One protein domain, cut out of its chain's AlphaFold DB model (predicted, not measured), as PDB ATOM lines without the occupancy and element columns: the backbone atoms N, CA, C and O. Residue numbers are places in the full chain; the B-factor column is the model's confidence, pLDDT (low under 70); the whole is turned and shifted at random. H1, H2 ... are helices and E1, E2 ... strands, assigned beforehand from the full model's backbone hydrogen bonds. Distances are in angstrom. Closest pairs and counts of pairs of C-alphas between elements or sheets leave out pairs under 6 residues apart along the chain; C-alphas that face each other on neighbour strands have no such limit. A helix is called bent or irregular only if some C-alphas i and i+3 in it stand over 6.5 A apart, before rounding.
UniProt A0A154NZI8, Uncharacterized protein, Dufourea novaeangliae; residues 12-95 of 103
ATOM      1  N   SER A  12      44.325  17.724 -23.734       67.12
ATOM      2  CA  SER A  12      44.355  19.142 -23.343       67.12
ATOM      3  C   SER A  12      44.818  20.072 -24.472       67.12
ATOM      4  O   SER A  12      44.342  21.195 -24.594       67.12
ATOM      5  N   GLN A  13      45.733  19.627 -25.341       66.88
ATOM      6  CA  GLN A  13      46.125  20.404 -26.527       66.88
ATOM      7  C   GLN A  13      45.027  20.412 -27.589       66.88
ATOM      8  O   GLN A  13      44.887  21.386 -28.326       66.88
ATOM      9  N   ARG A  14      44.249  19.330 -27.670       66.75
ATOM     10  CA  ARG A  14      43.088  19.230 -28.549       66.75
ATOM     11  C   ARG A  14      41.961  20.163 -28.097       66.75
ATOM     12  O   ARG A  14      41.333  20.792 -28.940       66.75
ATOM     13  N   GLU A  15      41.752  20.331 -26.795       64.69
ATOM     14  CA  GLU A  15      40.761  21.267 -26.239       64.69
ATOM     15  C   GLU A  15      41.044  22.732 -26.601       64.69
ATOM     16  O   GLU A  15      40.107  23.490 -26.835       64.69
ATOM     17  N   LEU A  16      42.314  23.123 -26.771       66.88
ATOM     18  CA  LEU A  16      42.686  24.470 -27.243       66.88
ATOM     19  C   LEU A  16      42.234  24.763 -28.688       66.88
ATOM     20  O   LEU A  16      42.271  25.911 -29.124       66.88
ATOM     21  N   ILE A  17      41.813  23.739 -29.437       67.06
ATOM     22  CA  ILE A  17      41.275  23.857 -30.801       67.06
ATOM     23  C   ILE A  17      39.762  24.171 -30.778       67.06
ATOM     24  O   ILE A  17      39.175  24.519 -31.811       67.06
ATOM     25  N   ALA A  18      39.103  24.041 -29.620       62.19
ATOM     26  CA  ALA A  18      37.689  24.358 -29.466       62.19
ATOM     27  C   ALA A  18      37.423  25.837 -29.787       62.19
ATOM     28  O   ALA A  18      38.019  26.736 -29.198       62.19
ATOM     29  N   VAL A  19      36.518  26.101 -30.733       61.41
ATOM     30  CA  VAL A  19      36.101  27.466 -31.082       61.41
ATOM     31  C   VAL A  19      34.753  27.750 -30.416       61.41
ATOM     32  O   VAL A  19      33.717  27.258 -30.871       61.41
ATOM     33  N   GLY A  20      34.768  28.562 -29.354       63.72
ATOM     34  CA  GLY A  20      33.579  28.964 -28.587       63.72
ATOM     35  C   GLY A  20      32.995  27.854 -27.698       63.72
ATOM     36  O   GLY A  20      33.666  26.875 -27.391       63.72
ATOM     37  N   GLU A  21      31.723  27.985 -27.301       59.19
ATOM     38  CA  GLU A  21      30.978  27.003 -26.484       59.19
ATOM     39  C   GLU A  21      30.477  25.797 -27.310       59.19
ATOM     40  O   GLU A  21      29.292  25.454 -27.329       59.19
ATOM     41  N   LYS A  22      31.368  25.162 -28.071       62.16
ATOM     42  CA  LYS A  22      31.051  23.957 -28.850       62.16
ATOM     43  C   LYS A  22      31.853  22.787 -28.299       62.16
ATOM     44  O   LYS A  22      33.062  22.912 -28.117       62.16
ATOM     45  N   SER A  23      31.207  21.644 -28.071       66.00
ATOM     46  CA  SER A  23      31.947  20.414 -27.795       66.00
ATOM     47  C   SER A  23      32.654  19.962 -29.069       66.00
ATOM     48  O   SER A  23      32.146  20.118 -30.181       66.00
ATOM     49  N   VAL A  24      33.866  19.434 -28.925       66.38
ATOM     50  CA  VAL A  24      34.675  18.992 -30.060       66.38
ATOM     51  C   VAL A  24      34.662  17.476 -30.099       66.38
ATOM     52  O   VAL A  24      35.079  16.819 -29.149       66.38
ATOM     53  N   TRP A  25      34.176  16.912 -31.198       71.12
ATOM     54  CA  TRP A  25      34.288  15.489 -31.479       71.12
ATOM     55  C   TRP A  25      35.402  15.280 -32.492       71.12
ATOM     56  O   TRP A  25      35.260  15.571 -33.681       71.12
ATOM     57  N   PHE A  26      36.535  14.785 -32.008       64.69
ATOM     58  CA  PHE A  26      37.634  14.364 -32.865       64.69
ATOM     59  C   PHE A  26      37.255  13.050 -33.531       64.69
ATOM     60  O   PHE A  26      36.883  12.093 -32.856       64.69
ATOM     61  N   THR A  27      37.342  13.008 -34.856       67.19
ATOM     62  CA  THR A  27      37.303  11.733 -35.570       67.19
ATOM     63  C   THR A  27      38.748  11.405 -35.970       67.19
ATOM     64  O   THR A  27      39.655  11.624 -35.169       67.19
ATOM     65  N   ASN A  28      39.035  10.855 -37.140       65.12
ATOM     66  CA  ASN A  28      40.330  10.223 -37.407       65.12
ATOM     67  C   ASN A  28      41.545  11.174 -37.311       65.12
ATOM     68  O   ASN A  28      41.522  12.310 -37.794       65.12
ATOM     69  N   THR A  29      42.635  10.656 -36.735       68.75
ATOM     70  CA  THR A  29      43.969  11.273 -36.742       68.75
ATOM     71  C   THR A  29      44.839  10.556 -37.770       68.75
ATOM     72  O   THR A  29      45.065   9.352 -37.660       68.75
ATOM     73  N   TYR A  30      45.364  11.287 -38.749       71.50
ATOM     74  CA  TYR A  30      46.323  10.773 -39.724       71.50
ATOM     75  C   TYR A  30      47.697  11.360 -39.429       71.50
ATOM     76  O   TYR A  30      47.831  12.571 -39.298       71.50
ATOM     77  N   ALA A  31      48.723  10.520 -39.333       68.75
ATOM     78  CA  ALA A  31      50.094  10.969 -39.120       68.75
ATOM     79  C   ALA A  31      50.971  10.566 -40.307       68.75
ATOM     80  O   ALA A  31      50.964   9.412 -40.734       68.75
ATOM     81  N   THR A  32      51.741  11.518 -40.817       73.12
ATOM     82  CA  THR A  32      52.733  11.322 -41.871       73.12
ATOM     83  C   THR A  32      54.079  11.844 -41.388       73.12
ATOM     84  O   THR A  32      54.190  12.932 -40.833       73.12
ATOM     85  N   ALA A  33      55.136  11.063 -41.593       70.94
ATOM     86  CA  ALA A  33      56.503  11.496 -41.330       70.94
ATOM     87  C   ALA A  33      57.226  11.673 -42.665       70.94
ATOM     88  O   ALA A  33      57.143  10.803 -43.534       70.94
ATOM     89  N   ARG A  34      57.936  12.789 -42.832       72.75
ATOM     90  CA  ARG A  34      58.779  13.047 -44.002       72.75
ATOM     91  C   ARG A  34      60.140  13.575 -43.575       72.75
ATOM     92  O   ARG A  34      60.248  14.366 -42.641       72.75
ATOM     93  N   ASN A  35      61.188  13.154 -44.272       67.25
ATOM     94  CA  ASN A  35      62.509  13.741 -44.077       67.25
ATOM     95  C   ASN A  35      62.520  15.150 -44.676       67.25
ATOM     96  O   ASN A  35      61.903  15.390 -45.719       67.25
ATOM     97  N   SER A  36      63.180  16.086 -43.998       65.25
ATOM     98  CA  SER A  36      63.492  17.375 -44.605       65.25
ATOM     99  C   SER A  36      64.634  17.198 -45.622       65.25
ATOM    100  O   SER A  36      65.159  16.104 -45.808       65.25
ATOM    101  N   LYS A  37      65.000  18.272 -46.331       63.59
ATOM    102  CA  LYS A  37      66.112  18.257 -47.297       63.59
ATOM    103  C   LYS A  37      67.479  17.956 -46.657       63.59
ATOM    104  O   LYS A  37      68.416  17.676 -47.394       63.59
ATOM    105  N   SER A  38      67.602  18.045 -45.333       60.59
ATOM    106  CA  SER A  38      68.778  17.633 -44.562       60.59
ATOM    107  C   SER A  38      68.528  16.272 -43.901       60.59
ATOM    108  O   SER A  38      67.447  16.022 -43.371       60.59
ATOM    109  N   ASP A  39      69.547  15.409 -43.877       61.84
ATOM    110  CA  ASP A  39      69.468  14.075 -43.257       61.84
ATOM    111  C   ASP A  39      69.257  14.116 -41.729       61.84
ATOM    112  O   ASP A  39      68.898  13.106 -41.123       61.84
ATOM    113  N   TYR A  40      69.461  15.287 -41.117       60.84
ATOM    114  CA  TYR A  40      69.371  15.524 -39.674       60.84
ATOM    115  C   TYR A  40      68.034  16.117 -39.227       60.84
ATOM    116  O   TYR A  40      67.677  15.997 -38.053       60.84
ATOM    117  N   ASP A  41      67.275  16.723 -40.147       68.62
ATOM    118  CA  ASP A  41      65.987  17.309 -39.806       68.62
ATOM    119  C   ASP A  41      64.846  16.414 -40.290       68.62
ATOM    120  O   ASP A  41      64.675  16.131 -41.481       68.62
ATOM    121  N   HIS A  42      63.998  16.009 -39.351       79.38
ATOM    122  CA  HIS A  42      62.795  15.240 -39.641       79.38
ATOM    123  C   HIS A  42      61.563  16.104 -39.412       79.38
ATOM    124  O   HIS A  42      61.451  16.831 -38.425       79.38
ATOM    125  N   ILE A  43      60.610  16.022 -40.330       83.31
ATOM    126  CA  ILE A  43      59.331  16.704 -40.219       83.31
ATOM    127  C   ILE A  43      58.269  15.654 -39.942       83.31
ATOM    128  O   ILE A  43      58.078  14.710 -40.708       83.31
ATOM    129  N   LEU A  44      57.541  15.859 -38.858       83.81
ATOM    130  CA  LEU A  44      56.341  15.110 -38.564       83.81
ATOM    131  C   LEU A  44      55.123  15.987 -38.821       83.81
ATOM    132  O   LEU A  44      55.058  17.118 -38.343       83.81
ATOM    133  N   GLU A  45      54.154  15.442 -39.539       85.56
ATOM    134  CA  GLU A  45      52.865  16.067 -39.786       85.56
ATOM    135  C   GLU A  45      51.754  15.188 -39.222       85.56
ATOM    136  O   GLU A  45      51.732  13.971 -39.402       85.56
ATOM    137  N   ILE A  46      50.833  15.809 -38.494       82.31
ATOM    138  CA  ILE A  46      49.634  15.159 -37.982       82.31
ATOM    139  C   ILE A  46      48.440  15.960 -38.463       82.31
ATOM    140  O   ILE A  46      48.290  17.134 -38.132       82.31
ATOM    141  N   THR A  47      47.582  15.302 -39.223       83.38
ATOM    142  CA  THR A  47      46.310  15.836 -39.674       83.38
ATOM    143  C   THR A  47      45.200  15.299 -38.784       83.38
ATOM    144  O   THR A  47      44.985  14.090 -38.689       83.38
ATOM    145  N   GLN A  48      44.499  16.208 -38.120       81.75
ATOM    146  CA  GLN A  48      43.371  15.916 -37.256       81.75
ATOM    147  C   GLN A  48      42.092  16.436 -37.901       81.75
ATOM    148  O   GLN A  48      41.923  17.643 -38.097       81.75
ATOM    149  N   PHE A  49      41.171  15.515 -38.157       81.38
ATOM    150  CA  PHE A  49      39.819  15.846 -38.572       81.38
ATOM    151  C   PHE A  49      38.865  15.756 -37.382       81.38
ATOM    152  O   PHE A  49      39.037  14.934 -36.475       81.38
ATOM    153  N   GLY A  50      37.831  16.583 -37.385       79.75
ATOM    154  CA  GLY A  50      36.766  16.466 -36.407       79.75
ATOM    155  C   GLY A  50      35.606  17.394 -36.694       79.75
ATOM    156  O   GLY A  50      35.542  18.058 -37.728       79.75
ATOM    157  N   VAL A  51      34.664  17.408 -35.762       77.94
ATOM    158  CA  VAL A  51      33.418  18.153 -35.870       77.94
ATOM    159  C   VAL A  51      33.186  18.925 -34.579       77.94
ATOM    160  O   VAL A  51      33.332  18.389 -33.483       77.94
ATOM    161  N   TYR A  52      32.802  20.189 -34.704       75.62
ATOM    162  CA  TYR A  52      32.238  20.968 -33.614       75.62
ATOM    163  C   TYR A  52      30.754  20.629 -33.476       75.62
ATOM    164  O   TYR A  52      29.958  20.884 -34.387       75.62
ATOM    165  N   VAL A  53      30.387  20.081 -32.324       71.81
ATOM    166  CA  VAL A  53      29.016  19.757 -31.943       71.81
ATOM    167  C   VAL A  53      28.493  20.881 -31.039       71.81
ATOM    168  O   VAL A  53      29.093  21.184 -30.007       71.81
ATOM    169  N   PRO A  54      27.396  21.564 -31.401       67.00
ATOM    170  CA  PRO A  54      26.823  22.591 -30.537       67.00
ATOM    171  C   PRO A  54      26.211  21.957 -29.281       67.00
ATOM    172  O   PRO A  54      25.375  21.057 -29.394       67.00
ATOM    173  N   LEU A  55      26.569  22.470 -28.098       64.44
ATOM    174  CA  LEU A  55      26.115  21.953 -26.797       64.44
ATOM    175  C   LEU A  55      24.586  22.021 -26.601       64.44
ATOM    176  O   LEU A  55      24.026  21.215 -25.867       64.44
ATOM    177  N   ASN A  56      23.902  22.932 -27.302       60.91
ATOM    178  CA  ASN A  56      22.488  23.261 -27.078       60.91
ATOM    179  C   ASN A  56      21.548  22.816 -28.213       60.91
ATOM    180  O   ASN A  56      20.547  23.482 -28.467       60.91
ATOM    181  N   THR A  57      21.848  21.742 -28.952       56.72
ATOM    182  CA  THR A  57      20.981  21.332 -30.077       56.72
ATOM    183  C   THR A  57      19.724  20.585 -29.601       56.72
ATOM    184  O   THR A  57      19.832  19.460 -29.108       56.72
ATOM    185  N   PRO A  58      18.505  21.141 -29.782       49.06
ATOM    186  CA  PRO A  58      17.270  20.429 -29.489       49.06
ATOM    187  C   PRO A  58      16.999  19.457 -30.644       49.06
ATOM    188  O   PRO A  58      16.803  19.873 -31.786       49.06
ATOM    189  N   ASN A  59      16.956  18.162 -30.337       54.78
ATOM    190  CA  ASN A  59      16.605  17.057 -31.232       54.78
ATOM    191  C   ASN A  59      17.582  16.734 -32.387       54.78
ATOM    192  O   ASN A  59      18.023  17.570 -33.176       54.78
ATOM    193  N   ASN A  60      17.796  15.424 -32.552       54.81
ATOM    194  CA  ASN A  60      18.699  14.749 -33.498       54.81
ATOM    195  C   ASN A  60      18.593  15.208 -34.975       54.81
ATOM    196  O   ASN A  60      19.525  15.029 -35.750       54.81
ATOM    197  N   LYS A  61      17.470  15.820 -35.385       52.50
ATOM    198  CA  LYS A  61      17.230  16.276 -36.769       52.50
ATOM    199  C   LYS A  61      17.888  17.622 -37.116       52.50
ATOM    200  O   LYS A  61      18.061  17.900 -38.299       52.50
ATOM    201  N   SER A  62      18.243  18.450 -36.128       53.12
ATOM    202  CA  SER A  62      18.885  19.764 -36.351       53.12
ATOM    203  C   SER A  62      20.418  19.693 -36.344       53.12
ATOM    204  O   SER A  62      21.093  20.591 -36.848       53.12
ATOM    205  N   ILE A  63      20.973  18.599 -35.811       55.59
ATOM    206  CA  ILE A  63      22.419  18.403 -35.672       55.59
ATOM    207  C   ILE A  63      23.089  18.477 -37.046       55.59
ATOM    208  O   ILE A  63      23.985  19.293 -37.225       55.59
ATOM    209  N   SER A  64      22.588  17.743 -38.047       57.69
ATOM    210  CA  SER A  64      23.214  17.641 -39.377       57.69
ATOM    211  C   SER A  64      23.359  18.965 -40.136       57.69
ATOM    212  O   SER A  64      24.270  19.085 -40.948       57.69
ATOM    213  N   LYS A  65      22.506  19.965 -39.873       57.66
ATOM    214  CA  LYS A  65      22.550  21.274 -40.555       57.66
ATOM    215  C   LYS A  65      23.517  22.270 -39.909       57.66
ATOM    216  O   LYS A  65      23.879  23.250 -40.549       57.66
ATOM    217  N   ASN A  66      23.939  22.015 -38.670       64.31
ATOM    218  CA  ASN A  66      24.765  22.931 -37.877       64.31
ATOM    219  C   ASN A  66      26.139  22.349 -37.509       64.31
ATOM    220  O   ASN A  66      26.877  22.961 -36.733       64.31
ATOM    221  N   LEU A  67      26.501  21.182 -38.054       71.50
ATOM    222  CA  LEU A  67      27.833  20.614 -37.865       71.50
ATOM    223  C   LEU A  67      28.859  21.480 -38.596       71.50
ATOM    224  O   LEU A  67      28.846  21.605 -39.820       71.50
ATOM    225  N   THR A  68      29.756  22.090 -37.827       76.19
ATOM    226  CA  THR A  68      30.958  22.711 -38.386       76.19
ATOM    227  C   THR A  68      32.064  21.678 -38.318       76.19
ATOM    228  O   THR A  68      32.405  21.209 -37.238       76.19
ATOM    229  N   THR A  69      32.625  21.320 -39.455       79.50
ATOM    230  CA  THR A  69      33.730  20.375 -39.544       79.50
ATOM    231  C   THR A  69      35.047  21.134 -39.548       79.50
ATOM    232  O   THR A  69      35.104  22.272 -40.023       79.50
ATOM    233  N   PHE A  70      36.112  20.512 -39.055       80.81
ATOM    234  CA  PHE A  70      37.455  21.054 -39.161       80.81
ATOM    235  C   PHE A  70      38.462  20.039 -39.675       80.81
ATOM    236  O   PHE A  70      38.331  18.830 -39.485       80.81
ATOM    237  N   ASN A  71      39.511  20.580 -40.282       85.50
ATOM    238  CA  ASN A  71      40.712  19.861 -40.643       85.50
ATOM    239  C   ASN A  71      41.926  20.707 -40.255       85.50
ATOM    240  O   ASN A  71      42.134  21.786 -40.817       85.50
ATOM    241  N   TYR A  72      42.709  20.220 -39.298       84.00
ATOM    242  CA  TYR A  72      43.966  20.844 -38.904       84.00
ATOM    243  C   TYR A  72      45.130  19.958 -39.309       84.00
ATOM    244  O   TYR A  72      45.127  18.774 -38.990       84.00
ATOM    245  N   THR A  73      46.160  20.540 -39.915       85.94
ATOM    246  CA  THR A  73      47.462  19.880 -40.046       85.94
ATOM    247  C   THR A  73      48.458  20.589 -39.150       85.94
ATOM    248  O   THR A  73      48.721  21.783 -39.312       85.94
ATOM    249  N   PHE A  74      49.017  19.840 -38.209       85.00
ATOM    250  CA  PHE A  74      50.077  20.275 -37.318       85.00
ATOM    251  C   PHE A  74      51.404  19.727 -37.808       85.00
ATOM    252  O   PHE A  74      51.497  18.573 -38.215       85.00
ATOM    253  N   GLN A  75      52.439  20.544 -37.720       86.88
ATOM    254  CA  GLN A  75      53.798  20.195 -38.075       86.88
ATOM    255  C   GLN A  75      54.688  20.301 -36.842       86.88
ATOM    256  O   GLN A  75      54.610  21.273 -36.090       86.88
ATOM    257  N   ARG A  76      55.577  19.329 -36.663       87.12
ATOM    258  CA  ARG A  76      56.661  19.383 -35.688       87.12
ATOM    259  C   ARG A  76      57.970  19.077 -36.385       87.12
ATOM    260  O   ARG A  76      58.115  18.041 -37.033       87.12
ATOM    261  N   LYS A  77      58.923  19.994 -36.252       86.50
ATOM    262  CA  LYS A  77      60.291  19.796 -36.731       86.50
ATOM    263  C   LYS A  77      61.112  19.139 -35.632       86.50
ATOM    264  O   LYS A  77      61.026  19.549 -34.478       86.50
ATOM    265  N   TYR A  78      61.891  18.142 -36.009       83.94
ATOM    266  CA  TYR A  78      62.880  17.495 -35.168       83.94
ATOM    267  C   TYR A  78      64.256  17.835 -35.711       83.94
ATOM    268  O   TYR A  78      64.469  17.682 -36.911       83.94
ATOM    269  N   SER A  79      65.156  18.259 -34.833       82.50
ATOM    270  CA  SER A  79      66.573  18.453 -35.137       82.50
ATOM    271  C   SER A  79      67.367  17.668 -34.098       82.50
ATOM    272  O   SER A  79      67.043  17.735 -32.909       82.50
ATOM    273  N   ASP A  80      68.288  16.816 -34.548       80.00
ATOM    274  CA  ASP A  80      69.058  15.894 -33.695       80.00
ATOM    275  C   ASP A  80      68.187  15.039 -32.749       80.00
ATOM    276  O   ASP A  80      68.525  14.762 -31.599       80.00
ATOM    277  N   GLY A  81      67.006  14.626 -33.223       75.31
ATOM    278  CA  GLY A  81      66.046  13.832 -32.444       75.31
ATOM    279  C   GLY A  81      65.232  14.623 -31.410       75.31
ATOM    280  O   GLY A  81      64.314  14.060 -30.810       75.31
ATOM    281  N   ILE A  82      65.485  15.924 -31.239       81.56
ATOM    282  CA  ILE A  82      64.729  16.808 -30.347       81.56
ATOM    283  C   ILE A  82      63.596  17.473 -31.132       81.56
ATOM    284  O   ILE A  82      63.825  18.191 -32.103       81.56
ATOM    285  N   GLY A  83      62.353  17.243 -30.705       81.81
ATOM    286  CA  GLY A  83      61.173  17.827 -31.342       81.81
ATOM    287  C   GLY A  83      60.881  19.241 -30.843       81.81
ATOM    288  O   GLY A  83      60.594  19.421 -29.658       81.81
ATOM    289  N   GLY A  84      60.845  20.214 -31.752       83.88
ATOM    290  CA  GLY A  84      60.422  21.592 -31.493       83.88
ATOM    291  C   GLY A  84      58.920  21.733 -31.194       83.88
ATOM    292  O   GLY A  84      58.243  20.733 -30.938       83.88
ATOM    293  N   PRO A  85      58.362  22.952 -31.208       84.00
ATOM    294  CA  PRO A  85      56.936  23.156 -30.974       84.00
ATOM    295  C   PRO A  85      56.076  22.572 -32.106       84.00
ATOM    296  O   PRO A  85      56.518  22.463 -33.253       84.00
ATOM    297  N   TRP A  86      54.829  22.230 -31.777       82.69
ATOM    298  CA  TRP A  86      53.791  21.975 -32.775       82.69
ATOM    299  C   TRP A  86      53.322  23.299 -33.374       82.69
ATOM    300  O   TRP A  86      52.980  24.226 -32.644       82.69
ATOM    301  N   VAL A  87      53.279  23.372 -34.701       83.81
ATOM    302  CA  VAL A  87      52.806  24.540 -35.451       83.81
ATOM    303  C   VAL A  87      51.653  24.106 -36.343       83.81
ATOM    304  O   VAL A  87      51.800  23.169 -37.122       83.81
ATOM    305  N   ALA A  88      50.502  24.769 -36.247       83.00
ATOM    306  CA  ALA A  88      49.414  24.556 -37.197       83.00
ATOM    307  C   ALA A  88      49.791  25.183 -38.550       83.00
ATOM    308  O   ALA A  88      50.079  26.377 -38.617       83.00
ATOM    309  N   ILE A  89      49.808  24.380 -39.613       83.12
ATOM    310  CA  ILE A  89      50.160  24.816 -40.976       83.12
ATOM    311  C   ILE A  89      48.965  24.803 -41.932       83.12
ATOM    312  O   ILE A  89      48.991  25.471 -42.960       83.12
ATOM    313  N   LEU A  90      47.910  24.068 -41.582       77.88
ATOM    314  CA  LEU A  90      46.620  24.121 -42.254       77.88
ATOM    315  C   LEU A  90      45.532  24.200 -41.193       77.88
ATOM    316  O   LEU A  90      45.521  23.390 -40.267       77.88
ATOM    317  N   VAL A  91      44.627  25.160 -41.352       79.81
ATOM    318  CA  VAL A  91      43.438  25.334 -40.522       79.81
ATOM    319  C   VAL A  91      42.273  25.547 -41.469       79.81
ATOM    320  O   VAL A  91      42.199  26.578 -42.135       79.81
ATOM    321  N   ASN A  92      41.401  24.551 -41.582       81.31
ATOM    322  CA  ASN A  92      40.214  24.650 -42.416       81.31
ATOM    323  C   ASN A  92      38.968  24.343 -41.592       81.31
ATOM    324  O   ASN A  92      38.907  23.315 -40.916       81.31
ATOM    325  N   HIS A  93      37.967  25.207 -41.716       79.62
ATOM    326  CA  HIS A  93      36.643  25.063 -41.131       79.62
ATOM    327  C   HIS A  93      35.629  25.091 -42.256       79.62
ATOM    328  O   HIS A  93      35.620  26.018 -43.062       79.62
ATOM    329  N   PHE A  94      34.754  24.098 -42.304       77.12
ATOM    330  CA  PHE A  94      33.730  24.048 -43.334       77.12
ATOM    331  C   PHE A  94      32.428  23.482 -42.787       77.12
ATOM    332  O   PHE A  94      32.410  22.557 -41.976       77.12
ATOM    333  N   THR A  95      31.319  24.033 -43.262       76.00
ATOM    334  CA  THR A  95      29.979  23.520 -42.988       76.00
ATOM    335  C   THR A  95      29.520  22.752 -44.224       76.00
ATOM    336  O   THR A  95      29.453  23.349 -45.301       76.00
TER     337      THR A  95
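This is residues 12 to 95 of the 103 residues of an uncharacterized protein of Dufourea novaeangliae (UniProt A0A154NZI8). A long, narrow, twisted sheet of four strands makes most of the length of a rod; its two hairpins, E1 with E2 and E3 with E4, lie side by side with their turns at the same end. The short helix H2 lies near the opposite end, and the short helix H1 near mid-length; both only graze the sheet. The printed part has 84 residues, in the order H1, E1, E2, H2, E3, E4; the sheet, E1 - E2 - E3 - E4, is all antiparallel and the class is mostly strand. It is loose, with a radius of gyration of the C-alphas of 16.2 A, and spans 54 by 19 by 15 A.

H1, residues 12 to 15, only just is on the sheet, with 5 pairs of C-alphas within 10 A, and only grazes it with residues 14 to 15. E1, residues 22 to 35, bends by 60 degrees at residue 27. It forms a hairpin with E2, residues 41 to 54, at 163 degrees; N 30 and O 47 are 2.8 A apart, within hydrogen-bond range. H2, residues 60 to 66, grazes the sheet with residues 63 to 66. H2 is only just irregular, C-alphas 61 and 64 being 6.7 A apart; in H2, 0 of 3 O i to N i+4 pairs and 2 of 4 O i to N i+3 pairs are within hydrogen-bond range, while the four residues of the first helix are too few for an O i to N i+4 pair. E3, residues 68 to 79, is antiparallel to E2 at 160 degrees, with N 48 and O 72 2.8 A apart. E4, residues 82 to 94, forms a hairpin with E3, with N 71 and O 92 2.9 A apart. The edge strands E1 and E4 are apart.

H1 begins at C-alpha 12, (44.355, 19.142, -23.343). E1 measures 36.4 A, E2 40.6 A, E3 36.0 A and E4 34.4 A, which ends at C-alpha 94, (33.730, 24.048, -43.334).

The C-alphas of Asp 39 and Pro 58, the two farthest apart, are 54.4 A apart. The printed part has no cut and no long link. Its mean pLDDT is 72.2; 38 residues are under 70, among them 12 to 24 and 54 to 66.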